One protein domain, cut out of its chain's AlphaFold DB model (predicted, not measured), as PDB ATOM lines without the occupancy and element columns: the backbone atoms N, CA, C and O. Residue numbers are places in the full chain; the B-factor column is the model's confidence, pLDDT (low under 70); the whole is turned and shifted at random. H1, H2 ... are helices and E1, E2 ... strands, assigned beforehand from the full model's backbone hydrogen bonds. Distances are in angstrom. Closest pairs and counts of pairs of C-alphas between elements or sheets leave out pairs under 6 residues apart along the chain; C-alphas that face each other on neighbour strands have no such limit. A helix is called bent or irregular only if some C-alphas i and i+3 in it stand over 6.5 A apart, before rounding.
ATOM      1  N   ASP A 100     334.156 233.884 207.731       81.75
ATOM      2  CA  ASP A 100     335.267 234.768 207.398       81.75
ATOM      3  C   ASP A 100     334.783 236.214 207.216       81.75
ATOM      4  O   ASP A 100     335.333 237.141 207.803       81.75
ATOM      5  N   ILE A 101     333.686 236.413 206.478       81.31
ATOM      6  CA  ILE A 101     333.084 237.736 206.262       81.31
ATOM      7  C   ILE A 101     332.518 238.279 207.570       81.31
ATOM      8  O   ILE A 101     332.701 239.456 207.877       81.31
ATOM      9  N   VAL A 102     331.854 237.436 208.365       87.75
ATOM     10  CA  VAL A 102     331.343 237.831 209.684       87.75
ATOM     11  C   VAL A 102     332.496 238.261 210.594       87.75
ATOM     12  O   VAL A 102     332.433 239.334 211.188       87.75
ATOM     13  N   ALA A 103     333.582 237.492 210.652       89.69
ATOM     14  CA  ALA A 103     334.775 237.827 211.422       89.69
ATOM     15  C   ALA A 103     335.427 239.133 210.938       89.69
ATOM     16  O   ALA A 103     335.893 239.933 211.753       89.69
ATOM     17  N   ASP A 104     335.451 239.387 209.631       87.56
ATOM     18  CA  ASP A 104     335.941 240.644 209.059       87.56
ATOM     19  C   ASP A 104     335.062 241.833 209.459       87.56
ATOM     20  O   ASP A 104     335.579 242.892 209.826       87.56
ATOM     21  N   LEU A 105     333.738 241.663 209.429       90.06
ATOM     22  CA  LEU A 105     332.781 242.678 209.867       90.06
ATOM     23  C   LEU A 105     332.908 242.966 211.365       90.06
ATOM     24  O   LEU A 105     332.897 244.135 211.744       90.06
ATOM     25  N   ILE A 106     333.116 241.941 212.200       93.62
ATOM     26  CA  ILE A 106     333.397 242.096 213.637       93.62
ATOM     27  C   ILE A 106     334.599 243.026 213.847       93.62
ATOM     28  O   ILE A 106     334.519 243.981 214.619       93.62
ATOM     29  N   ARG A 107     335.701 242.814 213.112       92.06
ATOM     30  CA  ARG A 107     336.893 243.677 213.213       92.06
ATOM     31  C   ARG A 107     336.622 245.111 212.756       92.06
ATOM     32  O   ARG A 107     337.155 246.054 213.336       92.06
ATOM     33  N   GLN A 108     335.786 245.293 211.737       90.88
ATOM     34  CA  GLN A 108     335.436 246.622 211.232       90.88
ATOM     35  C   GLN A 108     334.552 247.400 212.210       90.88
ATOM     36  O   GLN A 108     334.824 248.573 212.460       90.88
ATOM     37  N   VAL A 109     333.538 246.766 212.805       93.25
ATOM     38  CA  VAL A 109     332.702 247.436 213.813       93.25
ATOM     39  C   VAL A 109     333.469 247.681 215.116       93.25
ATOM     40  O   VAL A 109     333.227 248.685 215.785       93.25
ATOM     41  N   ALA A 110     334.469 246.852 215.438       93.88
ATOM     42  CA  ALA A 110     335.378 247.103 216.555       93.88
ATOM     43  C   ALA A 110     336.164 248.410 216.379       93.88
ATOM     44  O   ALA A 110     336.289 249.188 217.326       93.88
ATOM     45  N   ALA A 111     336.604 248.724 215.155       92.81
ATOM     46  CA  ALA A 111     337.224 250.015 214.848       92.81
ATOM     47  C   ALA A 111     336.254 251.203 215.033       92.81
ATOM     48  O   ALA A 111     336.686 252.310 215.354       92.81
ATOM     49  N   MET A 112     334.942 250.970 214.911       93.62
ATOM     50  CA  MET A 112     333.891 251.953 215.215       93.62
ATOM     51  C   MET A 112     333.591 252.060 216.720       93.62
ATOM     52  O   MET A 112     332.834 252.932 217.137       93.62
ATOM     53  N   GLY A 113     334.215 251.225 217.559       94.81
ATOM     54  CA  GLY A 113     333.989 251.196 219.000       94.81
ATOM     55  C   GLY A 113     332.903 250.234 219.469       94.81
ATOM     56  O   GLY A 113     332.483 250.350 220.614       94.81
ATOM     57  N   LEU A 114     332.444 249.320 218.619       96.88
ATOM     58  CA  LEU A 114     331.440 248.329 218.994       96.88
ATOM     59  C   LEU A 114     332.102 247.022 219.429       96.88
ATOM     60  O   LEU A 114     333.133 246.627 218.893       96.88
ATOM     61  N   VAL A 115     331.492 246.323 220.380       97.19
ATOM     62  CA  VAL A 115     331.961 245.011 220.842       97.19
ATOM     63  C   VAL A 115     330.910 243.968 220.507       97.19
ATOM     64  O   VAL A 115     329.738 244.131 220.837       97.19
ATOM     65  N   VAL A 116     331.324 242.883 219.856       97.56
ATOM     66  CA  VAL A 116     330.452 241.737 219.585       97.56
ATOM     67  C   VAL A 116     330.752 240.662 220.612       97.56
ATOM     68  O   VAL A 116     331.903 240.271 220.792       97.56
ATOM     69  N   THR A 117     329.721 240.181 221.291       97.12
ATOM     70  CA  THR A 117     329.813 239.073 222.242       97.12
ATOM     71  C   THR A 117     328.894 237.943 221.809       97.12
ATOM     72  O   THR A 117     327.881 238.184 221.153       97.12
ATOM     73  N   GLY A 118     329.246 236.710 222.155       95.94
ATOM     74  CA  GLY A 118     328.433 235.531 221.895       95.94
ATOM     75  C   GLY A 118     328.253 234.682 223.148       95.94
ATOM     76  O   GLY A 118     329.155 234.602 223.988       95.94
ATOM     77  N   SER A 119     327.097 234.028 223.234       94.56
ATOM     78  CA  SER A 119     326.788 233.020 224.248       94.56
ATOM     79  C   SER A 119     326.060 231.842 223.606       94.56
ATOM     80  O   SER A 119     325.296 232.026 222.656       94.56
ATOM     81  N   ARG A 120     326.263 230.642 224.151       92.81
ATOM     82  CA  ARG A 120     325.419 229.478 223.864       92.81
ATOM     83  C   ARG A 120     324.301 229.404 224.895       92.81
ATOM     84  O   ARG A 120     324.569 229.563 226.088       92.81
ATOM     85  N   TYR A 121     323.083 229.155 224.437       90.31
ATOM     86  CA  TYR A 121     321.872 229.104 225.248       90.31
ATOM     87  C   TYR A 121     321.294 227.701 225.203       90.31
ATOM     88  O   TYR A 121     321.169 227.140 224.126       90.31
ATOM     89  N   VAL A 122     320.932 227.158 226.365       88.81
ATOM     90  CA  VAL A 122     320.227 225.877 226.479       88.81
ATOM     91  C   VAL A 122     318.917 226.109 227.218       88.81
ATOM     92  O   VAL A 122     318.921 226.508 228.395       88.81
ATOM     93  N   CYS A 123     317.815 225.837 226.520       86.94
ATOM     94  CA  CYS A 123     316.458 225.948 227.031       86.94
ATOM     95  C   CYS A 123     316.284 225.140 228.320       86.94
ATOM     96  O   CYS A 123     316.804 224.026 228.478       86.94
ATOM     97  N   LYS A 124     315.548 225.717 229.270       84.81
ATOM     98  CA  LYS A 124     315.110 225.021 230.482       84.81
ATOM     99  C   LYS A 124     313.610 224.970 230.622       84.81
ATOM    100  O   LYS A 124     313.114 223.952 231.092       84.81
ATOM    101  N   ARG A 125     312.924 226.058 230.285       84.62
ATOM    102  CA  ARG A 125     311.471 226.156 230.385       84.62
ATOM    103  C   ARG A 125     310.934 226.998 229.251       84.62
ATOM    104  O   ARG A 125     311.592 227.940 228.807       84.62
ATOM    105  N   THR A 126     309.709 226.681 228.869       86.38
ATOM    106  CA  THR A 126     308.948 227.443 227.895       86.38
ATOM    107  C   THR A 126     307.566 227.698 228.470       86.38
ATOM    108  O   THR A 126     306.925 226.788 228.999       86.38
ATOM    109  N   TRP A 127     307.120 228.943 228.365       88.44
ATOM    110  CA  TRP A 127     305.804 229.382 228.797       88.44
ATOM    111  C   TRP A 127     305.021 229.833 227.576       88.44
ATOM    112  O   TRP A 127     305.390 230.805 226.918       88.44
ATOM    113  N   THR A 128     303.947 229.129 227.262       88.94
ATOM    114  CA  THR A 128     303.075 229.481 226.144       88.94
ATOM    115  C   THR A 128     302.169 230.616 226.541       88.94
ATOM    116  O   THR A 128     301.481 230.522 227.556       88.94
ATOM    117  N   PRO A 171     303.755 221.130 229.721       57.41
ATOM    118  CA  PRO A 171     303.910 219.986 230.622       57.41
ATOM    119  C   PRO A 171     305.043 219.040 230.213       57.41
ATOM    120  O   PRO A 171     305.641 218.405 231.077       57.41
ATOM    121  N   ASP A 172     305.379 219.005 228.926       51.59
ATOM    122  CA  ASP A 172     306.546 218.308 228.420       51.59
ATOM    123  C   ASP A 172     307.464 219.346 227.780       51.59
ATOM    124  O   ASP A 172     307.090 220.016 226.816       51.59
ATOM    125  N   GLY A 173     308.710 219.448 228.243       44.66
ATOM    126  CA  GLY A 173     309.780 220.135 227.509       44.66
ATOM    127  C   GLY A 173     310.137 219.439 226.180       44.66
ATOM    128  O   GLY A 173     311.315 219.359 225.843       44.66
ATOM    129  N   HIS A 174     309.153 218.853 225.487       38.22
ATOM    130  CA  HIS A 174     309.260 218.038 224.277       38.22
ATOM    131  C   HIS A 174     308.570 218.648 223.050       38.22
ATOM    132  O   HIS A 174     308.933 218.261 221.948       38.22
ATOM    133  N   ASP A 175     307.684 219.639 223.196       42.47
ATOM    134  CA  ASP A 175     307.180 220.406 222.034       42.47
ATOM    135  C   ASP A 175     308.134 221.538 221.605       42.47
ATOM    136  O   ASP A 175     307.978 222.135 220.542       42.47
ATOM    137  N   ALA A 176     309.158 221.814 222.414       44.19
ATOM    138  CA  ALA A 176     310.334 222.557 221.997       44.19
ATOM    139  C   ALA A 176     311.475 221.549 221.851       44.19
ATOM    140  O   ALA A 176     312.054 221.135 222.855       44.19
ATOM    141  N   GLU A 177     311.818 221.163 220.620       46.00
ATOM    142  CA  GLU A 177     313.194 220.756 220.328       46.00
ATOM    143  C   GLU A 177     314.090 221.837 220.942       46.00
ATOM    144  O   GLU A 177     314.026 223.008 220.570       46.00
ATOM    145  N   LEU A 178     314.745 221.471 222.044       55.97
ATOM    146  CA  LEU A 178     315.302 222.399 223.018       55.97
ATOM    147  C   LEU A 178     316.186 223.404 222.295       55.97
ATOM    148  O   LEU A 178     317.149 222.996 221.654       55.97
ATOM    149  N   VAL A 179     315.876 224.697 222.432       66.62
ATOM    150  CA  VAL A 179     316.772 225.757 221.971       66.62
ATOM    151  C   VAL A 179     318.156 225.483 222.556       66.62
ATOM    152  O   VAL A 179     318.363 225.636 223.761       66.62
ATOM    153  N   ASP A 180     319.059 225.019 221.702       83.44
ATOM    154  CA  ASP A 180     320.472 224.790 221.960       83.44
ATOM    155  C   ASP A 180     321.238 225.466 220.832       83.44
ATOM    156  O   ASP A 180     321.588 224.865 219.819       83.44
ATOM    157  N   GLU A 181     321.402 226.774 220.976       86.81
ATOM    158  CA  GLU A 181     321.896 227.610 219.897       86.81
ATOM    159  C   GLU A 181     322.831 228.699 220.408       86.81
ATOM    160  O   GLU A 181     322.893 229.036 221.597       86.81
ATOM    161  N   VAL A 182     323.563 229.279 219.467       90.75
ATOM    162  CA  VAL A 182     324.450 230.405 219.712       90.75
ATOM    163  C   VAL A 182     323.764 231.688 219.269       90.75
ATOM    164  O   VAL A 182     323.326 231.806 218.126       90.75
ATOM    165  N   ARG A 183     323.732 232.681 220.161       93.50
ATOM    166  CA  ARG A 183     323.254 234.030 219.839       93.50
ATOM    167  C   ARG A 183     324.266 235.089 220.242       93.50
ATOM    168  O   ARG A 183     325.037 234.919 221.190       93.50
ATOM    169  N   PHE A 184     324.215 236.210 219.537       95.75
ATOM    170  CA  PHE A 184     325.176 237.296 219.641       95.75
ATOM    171  C   PHE A 184     324.532 238.583 220.143       95.75
ATOM    172  O   PHE A 184     323.341 238.831 219.962       95.75
ATOM    173  N   THR A 185     325.341 239.409 220.795       96.88
ATOM    174  CA  THR A 185     324.967 240.749 221.245       96.88
ATOM    175  C   THR A 185     326.027 241.741 220.795       96.88
ATOM    176  O   THR A 185     327.219 241.518 221.014       96.88
ATOM    177  N   VAL A 186     325.590 242.843 220.192       97.50
ATOM    178  CA  VAL A 186     326.441 243.995 219.876       97.50
ATOM    179  C   VAL A 186     326.287 245.028 220.984       97.50
ATOM    180  O   VAL A 186     325.166 245.359 221.364       97.50
ATOM    181  N   GLN A 187     327.403 245.532 221.499       97.38
ATOM    182  CA  GLN A 187     327.472 246.503 222.589       97.38
ATOM    183  C   GLN A 187     328.235 247.756 222.159       97.38
ATOM    184  O   GLN A 187     329.107 247.694 221.287       97.38
ATOM    185  N   ASP A 188     327.928 248.885 222.791       95.19
ATOM    186  CA  ASP A 188     328.734 250.101 222.692       95.19
ATOM    187  C   ASP A 188     330.019 250.019 223.550       95.19
ATOM    188  O   ASP A 188     330.277 249.033 224.247       95.19
ATOM    189  N   ARG A 189     330.839 251.080 223.531       90.62
ATOM    190  CA  ARG A 189     332.074 251.162 224.341       90.62
ATOM    191  C   ARG A 189     331.830 251.159 225.851       90.62
ATOM    192  O   ARG A 189     332.752 250.849 226.599       90.62
ATOM    193  N   ALA A 190     330.642 251.562 226.293       93.38
ATOM    194  CA  ALA A 190     330.262 251.579 227.700       93.38
ATOM    195  C   ALA A 190     329.710 250.218 228.168       93.38
ATOM    196  O   ALA A 190     329.448 250.042 229.355       93.38
ATOM    197  N   GLY A 191     329.584 249.246 227.256       92.06
ATOM    198  CA  GLY A 191     329.046 247.918 227.534       92.06
ATOM    199  C   GLY A 191     327.519 247.857 227.480       92.06
ATOM    200  O   GLY A 191     326.948 246.826 227.839       92.06
ATOM    201  N   HIS A 192     326.843 248.918 227.026       94.38
ATOM    202  CA  HIS A 192     325.399 248.876 226.839       94.38
ATOM    203  C   HIS A 192     325.063 248.051 225.596       94.38
ATOM    204  O   HIS A 192     325.651 248.272 224.531       94.38
ATOM    205  N   PRO A 193     324.125 247.096 225.698       93.62
ATOM    206  CA  PRO A 193     323.672 246.346 224.541       93.62
ATOM    207  C   PRO A 193     322.914 247.262 223.575       93.62
ATOM    208  O   PRO A 193     322.001 247.975 223.978       93.62
ATOM    209  N   LEU A 194     323.290 247.207 222.298       94.75
ATOM    210  CA  LEU A 194     322.612 247.895 221.200       94.75
ATOM    211  C   LEU A 194     321.635 246.964 220.481       94.75
ATOM    212  O   LEU A 194     320.517 247.355 220.188       94.75
ATOM    213  N   ILE A 195     322.065 245.733 220.188       95.00
ATOM    214  CA  ILE A 195     321.242 244.699 219.549       95.00
ATOM    215  C   ILE A 195     321.548 243.376 220.248       95.00
ATOM    216  O   ILE A 195     322.719 243.006 220.378       95.00
ATOM    217  N   ARG A 196     320.517 242.662 220.704       94.75
ATOM    218  CA  ARG A 196     320.640 241.430 221.503       94.75
ATOM    219  C   ARG A 196     320.087 240.223 220.750       94.75
ATOM    220  O   ARG A 196     319.288 240.367 219.833       94.75
ATOM    221  N   LEU A 197     320.500 239.031 221.186       93.06
ATOM    222  CA  LEU A 197     319.953 237.737 220.752       93.06
ATOM    223  C   LEU A 197     319.958 237.505 219.227       93.06
ATOM    224  O   LEU A 197     319.110 236.774 218.712       93.06
ATOM    225  N   ILE A 198     320.938 238.082 218.524       93.50
ATOM    226  CA  ILE A 198     321.092 237.955 217.072       93.50
ATOM    227  C   ILE A 198     321.530 236.518 216.752       93.50
ATOM    228  O   ILE A 198     322.574 236.099 217.261       93.50
ATOM    229  N   PRO A 199     320.792 235.758 215.930       89.50
ATOM    230  CA  PRO A 199     321.243 234.446 215.486       89.50
ATOM    231  C   PRO A 199     322.414 234.576 214.495       89.50
ATOM    232  O   PRO A 199     322.631 235.627 213.881       89.50
ATOM    233  N   LEU A 200     323.218 233.518 214.372       86.88
ATOM    234  CA  LEU A 200     324.465 233.547 213.599       86.88
ATOM    235  C   LEU A 200     324.247 233.897 212.114       86.88
ATOM    236  O   LEU A 200     325.036 234.644 211.534       86.88
ATOM    237  N   ASP A 201     323.165 233.395 211.519       81.38
ATOM    238  CA  ASP A 201     322.766 233.631 210.126       81.38
ATOM    239  C   ASP A 201     322.488 235.117 209.825       81.38
ATOM    240  O   ASP A 201     322.763 235.595 208.722       81.38
ATOM    241  N   LEU A 202     322.021 235.875 210.821       86.19
ATOM    242  CA  LEU A 202     321.715 237.305 210.705       86.19
ATOM    243  C   LEU A 202     322.832 238.229 211.201       86.19
ATOM    244  O   LEU A 202     322.793 239.434 210.931       86.19
ATOM    245  N   LEU A 203     323.849 237.698 211.886       89.75
ATOM    246  CA  LEU A 203     324.921 238.511 212.462       89.75
ATOM    247  C   LEU A 203     325.651 239.338 211.395       89.75
ATOM    248  O   LEU A 203     325.842 240.539 211.570       89.75
ATOM    249  N   GLY A 204     326.011 238.733 210.259       86.50
ATOM    250  CA  GLY A 204     326.686 239.450 209.172       86.50
ATOM    251  C   GLY A 204     325.868 240.631 208.634       86.50
ATOM    252  O   GLY A 204     326.410 241.715 208.418       86.50
ATOM    253  N   ALA A 205     324.554 240.447 208.489       84.06
ATOM    254  CA  ALA A 205     323.637 241.496 208.050       84.06
ATOM    255  C   ALA A 205     323.574 242.656 209.053       84.06
ATOM    256  O   ALA A 205     323.720 243.814 208.660       84.06
ATOM    257  N   ALA A 206     323.423 242.346 210.344       90.00
ATOM    258  CA  ALA A 206     323.373 243.349 211.403       90.00
ATOM    259  C   ALA A 206     324.678 244.161 211.477       90.00
ATOM    260  O   ALA A 206     324.649 245.391 211.497       90.00
ATOM    261  N   LEU A 207     325.837 243.492 211.446       91.31
ATOM    262  CA  LEU A 207     327.143 244.159 211.516       91.31
ATOM    263  C   LEU A 207     327.415 245.042 210.295       91.31
ATOM    264  O   LEU A 207     327.919 246.158 210.433       91.31
ATOM    265  N   TYR A 208     327.073 244.563 209.098       85.69
ATOM    266  CA  TYR A 208     327.217 245.368 207.891       85.69
ATOM    267  C   TYR A 208     326.261 246.566 207.892       85.69
ATOM    268  O   TYR A 208     326.660 247.666 207.512       85.69
ATOM    269  N   GLY A 209     325.036 246.390 208.390       86.19
ATOM    270  CA  GLY A 209     324.082 247.480 208.550       86.19
ATOM    271  C   GLY A 209     324.582 248.578 209.496       86.19
ATOM    272  O   GLY A 209     324.557 249.757 209.138       86.19
ATOM    273  N   LEU A 210     325.142 248.195 210.648       90.31
ATOM    274  CA  LEU A 210     325.781 249.132 211.582       90.31
ATOM    275  C   LEU A 210     326.941 249.880 210.915       90.31
ATOM    276  O   LEU A 210     327.055 251.098 211.045       90.31
ATOM    277  N   ARG A 211     327.775 249.174 210.137       87.38
ATOM    278  CA  ARG A 211     328.860 249.788 209.353       87.38
ATOM    279  C   ARG A 211     328.340 250.819 208.344       87.38
ATOM    280  O   ARG A 211     329.019 251.812 208.090       87.38
ATOM    281  N   CYS A 212     327.167 250.587 207.761       82.25
ATOM    282  CA  CYS A 212     326.514 251.511 206.835       82.25
ATOM    283  C   CYS A 212     325.816 252.695 207.524       82.25
ATOM    284  O   CYS A 212     325.322 253.575 206.824       82.25
ATOM    285  N   GLY A 213     325.808 252.754 208.860       86.06
ATOM    286  CA  GLY A 213     325.240 253.865 209.626       86.06
ATOM    287  C   GLY A 213     323.759 253.713 209.972       86.06
ATOM    288  O   GLY A 213     323.159 254.680 210.435       86.06
ATOM    289  N   PHE A 214     323.167 252.532 209.774       87.62
ATOM    290  CA  PHE A 214     321.813 252.263 210.260       87.62
ATOM    291  C   PHE A 214     321.786 252.178 211.785       87.62
ATOM    292  O   PHE A 214     322.747 251.718 212.413       87.62
ATOM    293  N   SER A 215     320.680 252.618 212.382       90.50
ATOM    294  CA  SER A 215     320.507 252.535 213.829       90.50
ATOM    295  C   SER A 215     320.279 251.088 214.276       90.50
ATOM    296  O   SER A 215     319.817 250.239 213.512       90.50
ATOM    297  N   ALA A 216     320.590 250.803 215.540       91.38
ATOM    298  CA  ALA A 216     320.334 249.494 216.132       91.38
ATOM    299  C   ALA A 216     318.849 249.106 216.056       91.38
ATOM    300  O   ALA A 216     318.529 247.998 215.636       91.38
ATOM    301  N   HIS A 217     317.965 250.062 216.355       89.38
ATOM    302  CA  HIS A 217     316.516 249.897 216.279       89.38
ATOM    303  C   HIS A 217     316.049 249.533 214.861       89.38
ATOM    304  O   HIS A 217     315.389 248.515 214.689       89.38
ATOM    305  N   GLN A 218     316.510 250.250 213.826       87.88
ATOM    306  CA  GLN A 218     316.198 249.911 212.428       87.88
ATOM    307  C   GLN A 218     316.604 248.472 212.081       87.88
ATOM    308  O   GLN A 218     315.861 247.735 211.437       87.88
ATOM    309  N   LEU A 219     317.783 248.036 212.527       89.06
ATOM    310  CA  LEU A 219     318.262 246.681 212.258       89.06
ATOM    311  C   LEU A 219     317.465 245.618 213.020       89.06
ATOM    312  O   LEU A 219     317.235 244.538 212.473       89.06
ATOM    313  N   GLN A 220     317.009 245.916 214.239       89.31
ATOM    314  CA  GLN A 220     316.080 245.056 214.975       89.31
ATOM    315  C   GLN A 220     314.756 244.922 214.215       89.31
ATOM    316  O   GLN A 220     314.333 243.795 213.945       89.31
ATOM    317  N   GLU A 221     314.166 246.036 213.771       86.56
ATOM    318  CA  GLU A 221     312.938 246.044 212.966       86.56
ATOM    319  C   GLU A 221     313.074 245.243 211.664       86.56
ATOM    320  O   GLU A 221     312.141 244.558 211.231       86.56
ATOM    321  N   TRP A 222     314.212 245.341 210.982       84.50
ATOM    322  CA  TRP A 222     314.385 244.704 209.677       84.50
ATOM    323  C   TRP A 222     314.730 243.225 209.770       84.50
ATOM    324  O   TRP A 222     314.220 242.440 208.969       84.50
ATOM    325  N   LEU A 223     315.584 242.846 210.722       84.19
ATOM    326  CA  LEU A 223     316.192 241.514 210.771       84.19
ATOM    327  C   LEU A 223     315.578 240.610 211.842       84.19
ATOM    328  O   LEU A 223     315.456 239.407 211.615       84.19
ATOM    329  N   LEU A 224     315.216 241.162 213.002       86.75
ATOM    330  CA  LEU A 224     314.848 240.368 214.178       86.75
ATOM    331  C   LEU A 224     313.350 240.364 214.445       86.75
ATOM    332  O   LEU A 224     312.820 239.347 214.874       86.75
ATOM    333  N   TRP A 225     312.641 241.455 214.195       87.25
ATOM    334  CA  TRP A 225     311.221 241.493 214.517       87.25
ATOM    335  C   TRP A 225     310.421 240.535 213.619       87.25
ATOM    336  O   TRP A 225     310.632 240.512 212.399       87.25
ATOM    337  N   PRO A 226     309.477 239.768 214.190       84.06
ATOM    338  CA  PRO A 226     308.599 238.888 213.434       84.06
ATOM    339  C   PRO A 226     307.813 239.679 212.381       84.06
ATOM    340  O   PRO A 226     307.490 240.863 212.545       84.06
ATOM    341  N   ARG A 227     307.528 239.011 211.264       78.31
ATOM    342  CA  ARG A 227     306.726 239.539 210.152       78.31
ATOM    343  C   ARG A 227     305.623 238.544 209.845       78.31
ATOM    344  O   ARG A 227     305.739 237.721 208.939       78.31
ATOM    345  N   LEU A 228     304.580 238.595 210.661       78.38
ATOM    346  CA  LEU A 228     303.430 237.714 210.529       78.38
ATOM    347  C   LEU A 228     302.432 238.351 209.567       78.38
ATOM    348  O   LEU A 228     301.856 239.396 209.856       78.38
ATOM    349  N   ASP A 229     302.224 237.728 208.410       70.94
ATOM    350  CA  ASP A 229     301.077 238.086 207.584       70.94
ATOM    351  C   ASP A 229     299.783 237.499 208.175       70.94
ATOM    352  O   ASP A 229     299.804 236.600 209.020       70.94
ATOM    353  N   GLN A 230     298.628 237.971 207.700       68.38
ATOM    354  CA  GLN A 230     297.326 237.487 208.175       68.38
ATOM    355  C   GLN A 230     297.140 235.964 208.064       68.38
ATOM    356  O   GLN A 230     296.320 235.405 208.786       68.38
ATOM    357  N   SER A 231     297.841 235.291 207.145       69.31
ATOM    358  CA  SER A 231     297.740 233.835 206.996       69.31
ATOM    359  C   SER A 231     298.569 233.076 208.032       69.31
ATOM    360  O   SER A 231     298.195 231.963 208.391       69.31
ATOM    361  N   LEU A 232     299.640 233.690 208.544       75.31
ATOM    362  CA  LEU A 232     300.496 233.126 209.582       75.31
ATOM    363  C   LEU A 232     300.017 233.457 210.994       75.31
ATOM    364  O   LEU A 232     300.174 232.600 211.861       75.31
ATOM    365  N   ILE A 233     299.394 234.624 211.223       77.19
ATOM    366  CA  ILE A 233     298.908 235.051 212.554       77.19
ATOM    367  C   ILE A 233     298.046 233.969 213.215       77.19
ATOM    368  O   ILE A 233     298.272 233.630 214.368       77.19
ATOM    369  N   GLY A 234     297.104 233.366 212.481       76.06
ATOM    370  CA  GLY A 234     296.218 232.332 213.037       76.06
ATOM    371  C   GLY A 234     296.906 231.006 213.388       76.06
ATOM    372  O   GLY A 234     296.305 230.168 214.050       76.06
ATOM    373  N   SER A 235     298.144 230.807 212.934       79.12
ATOM    374  CA  SER A 235     298.973 229.632 213.231       79.12
ATOM    375  C   SER A 235     300.192 229.963 214.092       79.12
ATOM    376  O   SER A 235     300.972 229.068 214.400       79.12
ATOM    377  N   ALA A 236     300.400 231.234 214.433       85.69
ATOM    378  CA  ALA A 236     301.538 231.667 215.219       85.69
ATOM    379  C   ALA A 236     301.255 231.432 216.704       85.69
ATOM    380  O   ALA A 236     300.162 231.708 217.196       85.69
ATOM    381  N   ARG A 237     302.258 230.934 217.418       87.62
ATOM    382  CA  ARG A 237     302.267 230.783 218.868       87.62
ATOM    383  C   ARG A 237     303.370 231.664 219.418       87.62
ATOM    384  O   ARG A 237     304.490 231.639 218.911       87.62
ATOM    385  N   LEU A 238     303.053 232.432 220.448       89.50
ATOM    386  CA  LEU A 238     304.038 233.194 221.194       89.50
ATOM    387  C   LEU A 238     304.422 232.416 222.450       89.50
ATOM    388  O   LEU A 238     303.559 231.919 223.177       89.50
ATOM    389  N   ALA A 239     305.720 232.312 222.708       88.94
ATOM    390  CA  ALA A 239     306.234 231.668 223.904       88.94
ATOM    391  C   ALA A 239     307.349 232.493 224.545       88.94
ATOM    392  O   ALA A 239     308.190 233.060 223.847       88.94
ATOM    393  N   LEU A 240     307.372 232.527 225.875       90.25
ATOM    394  CA  LEU A 240     308.509 232.990 226.660       90.25
ATOM    395  C   LEU A 240     309.451 231.808 226.900       90.25
ATOM    396  O   LEU A 240     309.086 230.826 227.548       90.25
ATOM    397  N   VAL A 241     310.675 231.924 226.406       89.44
ATOM    398  CA  VAL A 241     311.744 230.946 226.587       89.44
ATOM    399  C   VAL A 241     312.628 231.382 227.745       89.44
ATOM    400  O   VAL A 241     313.099 232.518 227.797       89.44
ATOM    401  N   GLU A 242     312.891 230.459 228.663       89.44
ATOM    402  CA  GLU A 242     313.812 230.630 229.776       89.44
ATOM    403  C   GLU A 242     315.007 229.687 229.624       89.44
ATOM    404  O   GLU A 242     314.864 228.460 229.626       89.44
ATOM    405  N   SER A 243     316.208 230.261 229.550       89.25
ATOM    406  CA  SER A 243     317.428 229.515 229.241       89.25
ATOM    407  C   SER A 243     318.556 229.746 230.241       89.25
ATOM    408  O   SER A 243     318.695 230.797 230.881       89.25
ATOM    409  N   ARG A 244     319.421 228.734 230.335       90.19
ATOM    410  CA  ARG A 244     320.781 228.891 230.861       90.19
ATOM    411  C   ARG A 244     321.702 229.290 229.720       90.19
ATOM    412  O   ARG A 244     321.448 228.936 228.575       90.19
ATOM    413  N   GLN A 245     322.781 229.989 230.043       91.62
ATOM    414  CA  GLN A 245     323.746 230.432 229.046       91.62
ATOM    415  C   GLN A 245     325.183 230.321 229.547       91.62
ATOM    416  O   GLN A 245     325.449 230.361 230.756       91.62
ATOM    417  N   THR A 246     326.119 230.213 228.610       92.12
ATOM    418  CA  THR A 246     327.534 230.477 228.889       92.12
ATOM    419  C   THR A 246     327.737 231.952 229.262       92.12
ATOM    420  O   THR A 246     326.922 232.801 228.892       92.12
ATOM    421  N   PRO A 247     328.827 232.308 229.969       90.69
ATOM    422  CA  PRO A 247     329.267 233.701 230.025       90.69
ATOM    423  C   PRO A 247     329.406 234.287 228.616       90.69
ATOM    424  O   PRO A 247     329.845 233.583 227.704       90.69
ATOM    425  N   ALA A 248     329.080 235.570 228.465       92.81
ATOM    426  CA  ALA A 248     329.295 236.284 227.214       92.81
ATOM    427  C   ALA A 248     330.798 236.327 226.893       92.81
ATOM    428  O   ALA A 248     331.591 236.869 227.667       92.81
ATOM    429  N   LYS A 249     331.190 235.745 225.757       93.94
ATOM    430  CA  LYS A 249     332.570 235.749 225.256       93.94
ATOM    431  C   LYS A 249     332.701 236.834 224.181       93.94
ATOM    432  O   LYS A 249     331.909 236.822 223.238       93.94
ATOM    433  N   PRO A 250     333.669 237.762 224.270       95.38
ATOM    434  CA  PRO A 250     333.986 238.660 223.164       95.38
ATOM    435  C   PRO A 250     334.401 237.875 221.919       95.38
ATOM    436  O   PRO A 250     335.240 236.980 221.992       95.38
ATOM    437  N   MET A 251     333.802 238.209 220.784       95.44
ATOM    438  CA  MET A 251     334.114 237.624 219.488       95.44
ATOM    439  C   MET A 251     335.140 238.510 218.791       95.44
ATOM    440  O   MET A 251     334.894 239.697 218.586       95.44
ATOM    441  N   THR A 252     336.290 237.946 218.429       91.50
ATOM    442  CA  THR A 252     337.377 238.699 217.776       91.50
ATOM    443  C   THR A 252     337.918 238.011 216.527       91.50
ATOM    444  O   THR A 252     338.567 238.648 215.694       91.50
ATOM    445  N   SER A 253     337.632 236.719 216.373       88.12
ATOM    446  CA  SER A 253     338.190 235.869 215.332       88.12
ATOM    447  C   SER A 253     337.170 234.863 214.794       88.12
ATOM    448  O   SER A 253     336.145 234.586 215.414       88.12
ATOM    449  N   LEU A 254     337.493 234.270 213.643       88.44
ATOM    450  CA  LEU A 254     336.769 233.124 213.088       88.44
ATOM    451  C   LEU A 254     336.739 231.936 214.061       88.44
ATOM    452  O   LEU A 254     335.725 231.254 214.187       88.44
ATOM    453  N   THR A 255     337.855 231.696 214.752       89.31
ATOM    454  CA  THR A 255     337.974 230.628 215.746       89.31
ATOM    455  C   THR A 255     336.969 230.821 216.878       89.31
ATOM    456  O   THR A 255     336.299 229.864 217.256       89.31
ATOM    457  N   ASP A 256     336.772 232.058 217.349       90.88
ATOM    458  CA  ASP A 256     335.779 232.347 218.389       90.88
ATOM    459  C   ASP A 256     334.359 231.961 217.963       90.88
ATOM    460  O   ASP A 256     333.625 231.382 218.763       90.88
ATOM    461  N   LEU A 257     333.994 232.245 216.706       88.69
ATOM    462  CA  LEU A 257     332.685 231.899 216.146       88.69
ATOM    463  C   LEU A 257     332.490 230.380 216.062       88.69
ATOM    464  O   LEU A 257     331.419 229.884 216.401       88.69
ATOM    465  N   ARG A 258     333.528 229.641 215.645       86.81
ATOM    466  CA  ARG A 258     333.478 228.176 215.491       86.81
ATOM    467  C   ARG A 258     333.440 227.431 216.819       86.81
ATOM    468  O   ARG A 258     332.768 226.414 216.932       86.81
ATOM    469  N   GLU A 259     334.169 227.910 217.820       88.31
ATOM    470  CA  GLU A 259     334.274 227.213 219.104       88.31
ATOM    471  C   GLU A 259     333.019 227.366 219.967       88.31
ATOM    472  O   GLU A 259     332.731 226.496 220.790       88.31
ATOM    473  N   LEU A 260     332.263 228.455 219.801       87.19
ATOM    474  CA  LEU A 260     331.194 228.830 220.725       87.19
ATOM    475  C   LEU A 260     330.069 227.785 220.822       87.19
ATOM    476  O   LEU A 260     329.548 227.559 221.915       87.19
ATOM    477  N   SER A 261     329.747 227.095 219.725       84.38
ATOM    478  CA  SER A 261     328.752 226.009 219.702       84.38
ATOM    479  C   SER A 261     329.186 224.776 220.503       84.38
ATOM    480  O   SER A 261     328.349 224.009 220.969       84.38
ATOM    481  N   THR A 262     330.491 224.596 220.727       84.56
ATOM    482  CA  THR A 262     331.047 223.441 221.451       84.56
ATOM    483  C   THR A 262     331.192 223.686 222.954       84.56
ATOM    484  O   THR A 262     331.359 222.742 223.731       84.56
ATOM    485  N   VAL A 263     331.087 224.942 223.403       87.31
ATOM    486  CA  VAL A 263     331.221 225.298 224.822       87.31
ATOM    487  C   VAL A 263     330.041 224.733 225.608       87.31
ATOM    488  O   VAL A 263     328.884 224.915 225.238       87.31
ATOM    489  N   SER A 264     330.322 224.041 226.710       87.62
ATOM    490  CA  SER A 264     329.279 223.480 227.575       87.62
ATOM    491  C   SER A 264     328.594 224.569 228.402       87.62
ATOM    492  O   SER A 264     329.260 225.372 229.058       87.62
ATOM    493  N   VAL A 265     327.258 224.571 228.415       84.75
ATOM    494  CA  VAL A 265     326.471 225.456 229.285       84.75
ATOM    495  C   VAL A 265     326.481 224.902 230.717       84.75
ATOM    496  O   VAL A 265     326.036 223.770 230.923       84.75
ATOM    497  N   PRO A 266     326.946 225.667 231.725       83.94
ATOM    498  CA  PRO A 266     326.979 225.199 233.110       83.94
ATOM    499  C   PRO A 266     325.585 224.814 233.628       83.94
ATOM    500  O   PRO A 266     324.620 225.575 233.501       83.94
ATOM    501  N   THR A 267     325.460 223.623 234.214       80.00
ATOM    502  CA  THR A 267     324.177 223.071 234.680       80.00
ATOM    503  C   THR A 267     323.800 223.497 236.100       80.00
ATOM    504  O   THR A 267     322.644 223.350 236.492       80.00
ATOM    505  N   ASP A 268     324.748 224.043 236.846       78.56
ATOM    506  CA  ASP A 268     324.617 224.551 238.212       78.56
ATOM    507  C   ASP A 268     324.184 226.025 238.267       78.56
ATOM    508  O   ASP A 268     323.770 226.519 239.315       78.56
ATOM    509  N   ARG A 269     324.244 226.739 237.137       70.88
ATOM    510  CA  ARG A 269     323.885 228.157 237.071       70.88
ATOM    511  C   ARG A 269     322.370 228.395 237.027       70.88
ATOM    512  O   ARG A 269     321.633 227.613 236.410       70.88
ATOM    513  N   PRO A 270     321.896 229.505 237.631       75.56
ATOM    514  CA  PRO A 270     320.502 229.910 237.525       75.56
ATOM    515  C   PRO A 270     320.126 230.235 236.072       75.56
ATOM    516  O   PRO A 270     320.979 230.531 235.229       75.56
ATOM    517  N   ILE A 271     318.824 230.191 235.789       78.38
ATOM    518  CA  ILE A 271     318.256 230.741 234.555       78.38
ATOM    519  C   ILE A 271     318.561 232.241 234.549       78.38
ATOM    520  O   ILE A 271     318.215 232.946 235.494       78.38
ATOM    521  N   THR A 272     319.246 232.715 233.510       80.75
ATOM    522  CA  THR A 272     319.700 234.117 233.410       80.75
ATOM    523  C   THR A 272     319.303 234.785 232.101       80.75
ATOM    524  O   THR A 272     319.510 235.985 231.955       80.75
ATOM    525  N   ALA A 273     318.732 234.035 231.156       88.44
ATOM    526  CA  ALA A 273     318.279 234.560 229.880       88.44
ATOM    527  C   ALA A 273     316.797 234.245 229.680       88.44
ATOM    528  O   ALA A 273     316.357 233.121 229.931       88.44
ATOM    529  N   ARG A 274     316.047 235.258 229.241       90.75
ATOM    530  CA  ARG A 274     314.615 235.188 228.956       90.75
ATOM    531  C   ARG A 274     314.317 235.967 227.687       90.75
ATOM    532  O   ARG A 274     314.876 237.049 227.515       90.75
ATOM    533  N   TRP A 275     313.455 235.437 226.833       92.12
ATOM    534  CA  TRP A 275     312.989 236.137 225.638       92.12
ATOM    535  C   TRP A 275     311.680 235.559 225.122       92.12
ATOM    536  O   TRP A 275     311.375 234.392 225.351       92.12
ATOM    537  N   PHE A 276     310.931 236.365 224.387       91.25
ATOM    538  CA  PHE A 276     309.770 235.931 223.635       91.25
ATOM    539  C   PHE A 276     310.174 235.493 222.224       91.25
ATOM    540  O   PHE A 276     311.044 236.103 221.601       91.25
ATOM    541  N   GLN A 277     309.537 234.446 221.713       90.44
ATOM    542  CA  GLN A 277     309.755 233.912 220.371       90.44
ATOM    543  C   GLN A 277     308.404 233.537 219.758       90.44
ATOM    544  O   GLN A 277     307.595 232.865 220.398       90.44
ATOM    545  N   PHE A 278     308.170 233.966 218.516       88.44
ATOM    546  CA  PHE A 278     307.058 233.449 217.725       88.44
ATOM    547  C   PHE A 278     307.491 232.176 217.012       88.44
ATOM    548  O   PHE A 278     308.514 232.174 216.322       88.44
ATOM    549  N   THR A 279     306.678 231.134 217.125       85.44
ATOM    550  CA  THR A 279     306.832 229.877 216.398       85.44
ATOM    551  C   THR A 279     305.552 229.534 215.653       85.44
ATOM    552  O   THR A 279     304.472 230.049 215.946       85.44
ATOM    553  N   ASN A 280     305.651 228.684 214.640       80.06
ATOM    554  CA  ASN A 280     304.475 228.131 213.987       80.06
ATOM    555  C   ASN A 280     303.933 226.951 214.807       80.06
ATOM    556  O   ASN A 280     304.673 226.034 215.144       80.06
ATOM    557  N   ALA A 281     302.637 226.937 215.098       77.88
ATOM    558  CA  ALA A 281     302.010 225.881 215.885       77.88
ATOM    559  C   ALA A 281     302.024 224.504 215.192       77.88
ATOM    560  O   ALA A 281     301.902 223.491 215.871       77.88
ATOM    561  N   ALA A 282     302.141 224.453 213.860       73.31
ATOM    562  CA  ALA A 282     302.104 223.203 213.104       73.31
ATOM    563  C   ALA A 282     303.471 222.511 212.991       73.31
ATOM    564  O   ALA A 282     303.520 221.285 212.924       73.31
ATOM    565  N   ASP A 283     304.554 223.283 212.903       69.69
ATOM    566  CA  ASP A 283     305.900 222.771 212.611       69.69
ATOM    567  C   ASP A 283     307.011 223.420 213.450       69.69
ATOM    568  O   ASP A 283     308.173 223.313 213.076       69.69
ATOM    569  N   THR A 284     306.647 224.116 214.535       72.69
ATOM    570  CA  THR A 284     307.516 224.728 215.566       72.69
ATOM    571  C   THR A 284     308.598 225.694 215.078       72.69
ATOM    572  O   THR A 284     309.291 226.292 215.897       72.69
ATOM    573  N   ARG A 285     308.698 225.945 213.768       76.31
ATOM    574  CA  ARG A 285     309.699 226.844 213.182       76.31
ATOM    575  C   ARG A 285     309.534 228.278 213.670       76.31
ATOM    576  O   ARG A 285     308.412 228.782 213.779       76.31
ATOM    577  N   ASP A 286     310.658 228.959 213.849       80.94
ATOM    578  CA  ASP A 286     310.689 230.370 214.218       80.94
ATOM    579  C   ASP A 286     310.066 231.264 213.136       80.94
ATOM    580  O   ASP A 286     310.413 231.202 211.954       80.94
ATOM    581  N   LEU A 287     309.173 232.158 213.558       80.88
ATOM    582  CA  LEU A 287     308.509 233.159 212.715       80.88
ATOM    583  C   LEU A 287     309.062 234.574 212.958       80.88
ATOM    584  O   LEU A 287     308.350 235.570 212.846       80.88
ATOM    585  N   GLY A 288     310.339 234.669 213.318       82.25
ATOM    586  CA  GLY A 288     310.994 235.907 213.739       82.25
ATOM    587  C   GLY A 288     312.251 235.619 214.548       82.25
ATOM    588  O   GLY A 288     312.612 234.464 214.764       82.25
ATOM    589  N   GLY A 289     312.988 236.657 214.909       85.69
ATOM    590  CA  GLY A 289     314.035 236.585 215.924       85.69
ATOM    591  C   GLY A 289     313.438 236.655 217.330       85.69
ATOM    592  O   GLY A 289     312.244 236.913 217.501       85.69
ATOM    593  N   ALA A 290     314.285 236.443 218.336       89.38
ATOM    594  CA  ALA A 290     313.846 236.574 219.719       89.38
ATOM    595  C   ALA A 290     313.749 238.035 220.138       89.38
ATOM    596  O   ALA A 290     314.562 238.865 219.731       89.38
ATOM    597  N   MET A 291     312.801 238.297 221.027       90.44
ATOM    598  CA  MET A 291     312.524 239.609 221.590       90.44
ATOM    599  C   MET A 291     312.810 239.554 223.084       90.44
ATOM    600  O   MET A 291     312.226 238.741 223.805       90.44
ATOM    601  N   VAL A 292     313.714 240.394 223.579       89.88
ATOM    602  CA  VAL A 292     313.898 240.499 225.031       89.88
ATOM    603  C   VAL A 292     312.644 241.122 225.666       89.88
ATOM    604  O   VAL A 292     311.933 241.865 224.987       89.88
ATOM    605  N   PRO A 293     312.330 240.835 226.943       87.81
ATOM    606  CA  PRO A 293     311.112 241.339 227.578       87.81
ATOM    607  C   PRO A 293     310.952 242.860 227.507       87.81
ATOM    608  O   PRO A 293     309.833 243.343 227.386       87.81
ATOM    609  N   GLU A 294     312.061 243.602 227.531       86.94
ATOM    610  CA  GLU A 294     312.062 245.066 227.456       86.94
ATOM    611  C   GLU A 294     311.640 245.608 226.079       86.94
ATOM    612  O   GLU A 294     311.174 246.738 225.988       86.94
ATOM    613  N   GLU A 295     311.785 244.811 225.017       86.75
ATOM    614  CA  GLU A 295     311.416 245.165 223.635       86.75
ATOM    615  C   GLU A 295     310.046 244.582 223.244       86.75
ATOM    616  O   GLU A 295     309.456 244.969 222.239       86.75
ATOM    617  N   ALA A 296     309.525 243.631 224.023       87.56
ATOM    618  CA  ALA A 296     308.393 242.806 223.623       87.56
ATOM    619  C   ALA A 296     307.111 243.611 223.360       87.56
ATOM    620  O   ALA A 296     306.402 243.295 222.411       87.56
ATOM    621  N   SER A 297     306.817 244.649 224.148       85.94
ATOM    622  CA  SER A 297     305.608 245.465 223.962       85.94
ATOM    623  C   SER A 297     305.581 246.153 222.595       85.94
ATOM    624  O   SER A 297     304.615 245.997 221.852       85.94
ATOM    625  N   GLU A 298     306.662 246.845 222.235       86.88
ATOM    626  CA  GLU A 298     306.798 247.544 220.952       86.88
ATOM    627  C   GLU A 298     306.703 246.563 219.775       86.88
ATOM    628  O   GLU A 298     305.980 246.798 218.804       86.88
ATOM    629  N   VAL A 299     307.382 245.418 219.881       87.69
ATOM    630  CA  VAL A 299     307.381 244.417 218.811       87.69
ATOM    631  C   VAL A 299     306.001 243.802 218.619       87.69
ATOM    632  O   VAL A 299     305.557 243.609 217.483       87.69
ATOM    633  N   LEU A 300     305.317 243.474 219.713       86.38
ATOM    634  CA  LEU A 300     303.979 242.902 219.672       86.38
ATOM    635  C   LEU A 300     302.981 243.900 219.087       86.38
ATOM    636  O   LEU A 300     302.238 243.526 218.180       86.38
ATOM    637  N   GLU A 301     303.015 245.166 219.508       83.38
ATOM    638  CA  GLU A 301     302.193 246.231 218.923       83.38
ATOM    639  C   GLU A 301     302.415 246.328 217.404       83.38
ATOM    640  O   GLU A 301     301.467 246.199 216.622       83.38
ATOM    641  N   ALA A 302     303.673 246.416 216.963       81.19
ATOM    642  CA  ALA A 302     304.012 246.466 215.541       81.19
ATOM    643  C   ALA A 302     303.559 245.213 214.765       81.19
ATOM    644  O   ALA A 302     303.210 245.292 213.585       81.19
ATOM    645  N   THR A 303     303.569 244.043 215.404       80.50
ATOM    646  CA  THR A 303     303.194 242.769 214.772       80.50
ATOM    647  C   THR A 303     301.679 242.615 214.651       80.50
ATOM    648  O   THR A 303     301.197 242.174 213.607       80.50
ATOM    649  N   PHE A 304     300.913 243.007 215.673       73.62
ATOM    650  CA  PHE A 304     299.451 242.885 215.675       73.62
ATOM    651  C   PHE A 304     298.763 243.856 214.719       73.62
ATOM    652  O   PHE A 304     297.727 243.510 214.145       73.62
ATOM    653  N   HIS A 305     299.327 245.048 214.526       65.44
ATOM    654  CA  HIS A 305     298.754 246.038 213.616       65.44
ATOM    655  C   HIS A 305     299.092 245.770 212.145       65.44
ATOM    656  O   HIS A 305     298.374 246.239 211.265       65.44
ATOM    657  N   GLY A 306     300.107 244.941 211.864       63.03
ATOM    658  CA  GLY A 306     300.444 244.508 210.504       63.03
ATOM    659  C   GLY A 306     300.808 245.658 209.562       63.03
ATOM    660  O   GLY A 306     300.745 245.494 208.340       63.03
ATOM    661  N   ASP A 307     301.156 246.818 210.119       60.56
ATOM    662  CA  ASP A 307     301.437 248.014 209.347       60.56
ATOM    663  C   ASP A 307     302.759 247.847 208.583       60.56
ATOM    664  O   ASP A 307     303.757 247.384 209.150       60.56
TER     665      ASP A 307
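AT A GLANCE: This is residues 100 to 128 and 171 to 307 of the 412 residues of an uncharacterized protein of Levilactobacillus paucivorans (UniProt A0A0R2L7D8). One five-stranded sheet is curled like part of a barrel that stays open, with helices packed on it: H1, H2 and H5 cover the E1 and E2 part, H3 lies over the edge strand E3, and H6 runs along the other edge strand, E5. Little H4 sits off at the far end of the model, on no helix. The printed part has 166 residues, in the order H1 E1 E2 E3 H2 H3 H4 E4 H5 E5 H6; the sheet's order is E3 E2 E1 E4 E5, all antiparallel, and the class is mixed, helices and strands. The whole is compact, with a radius of gyration of the C-alphas of 16.0 A and spans of 44 by 42 by 27 A.

IN THESE COORDINATES: Find C-alpha 100 at (335.267, 234.768, 207.398); from there H1 runs to residue 111, 17.1 A. E1, residues 115 to 128, covers 33.2 A and bends by 80 degrees at residue 124. Past the cut come E2, residues 180 to 187, 22.8 A, and E3, residues 193 to 199. Next are H2, residues 200 to 211, H3, residues 216 to 224, and H4, residues 230 to 233. E4, residues 236 to 245, covers 26.2 A; H5 is residues 254 to 262; E5, residues 273 to 280, covers 22.0 A. H6, residues 293 to 305, ends at C-alpha 305, (298.754, 246.038, 213.616). Three helices are irregular: C-alphas 201 and 204 of H2 are 7.1 A apart, 294 and 297 of H6 7.3 A, and H5 only just, 258 and 261 at 6.7 A.

HOW THE PARTS SIT: Begin at the strongly twisted sheet. E2 and E3 form a hairpin, with N 184 and O 198 at 2.8 A; look also for N 117 and O 185 at 2.9 A between E1 and E2, N 127 and O 240 at 2.8 A between E1 and E4, and N 241 and O 275 at 2.8 A between E4 and E5. In two layers, helices over a sheet, H1, H2, H5 and H6 are on one face. H2 touches H1, C-alphas of Gly 204 and Val 102 closest at 5.0 A, and forms a helical hairpin with H3, Ala 206 and Leu 219 closest at 6.2 A between C-alphas. H6 is over E5, at a height over the sheet of 10.0 A. Every O i to N i+4 pair is within hydrogen-bond range in H1 and H3; H2 has 6 of 8, H5 3 of 5, H6 7 of 9, and H4 is too short.

THE WHOLE: The C-alphas farthest apart, of Ala 111 and Pro 171, are 47.5 A apart. Residues 129 to 170 are not printed, and C-alphas 128 and 171 are 10.5 A apart across the cut. The link from E5 to H6 is long. Confidence is under 70 at residues 171 to 179, 230 to 231, 283 and 305 to 307.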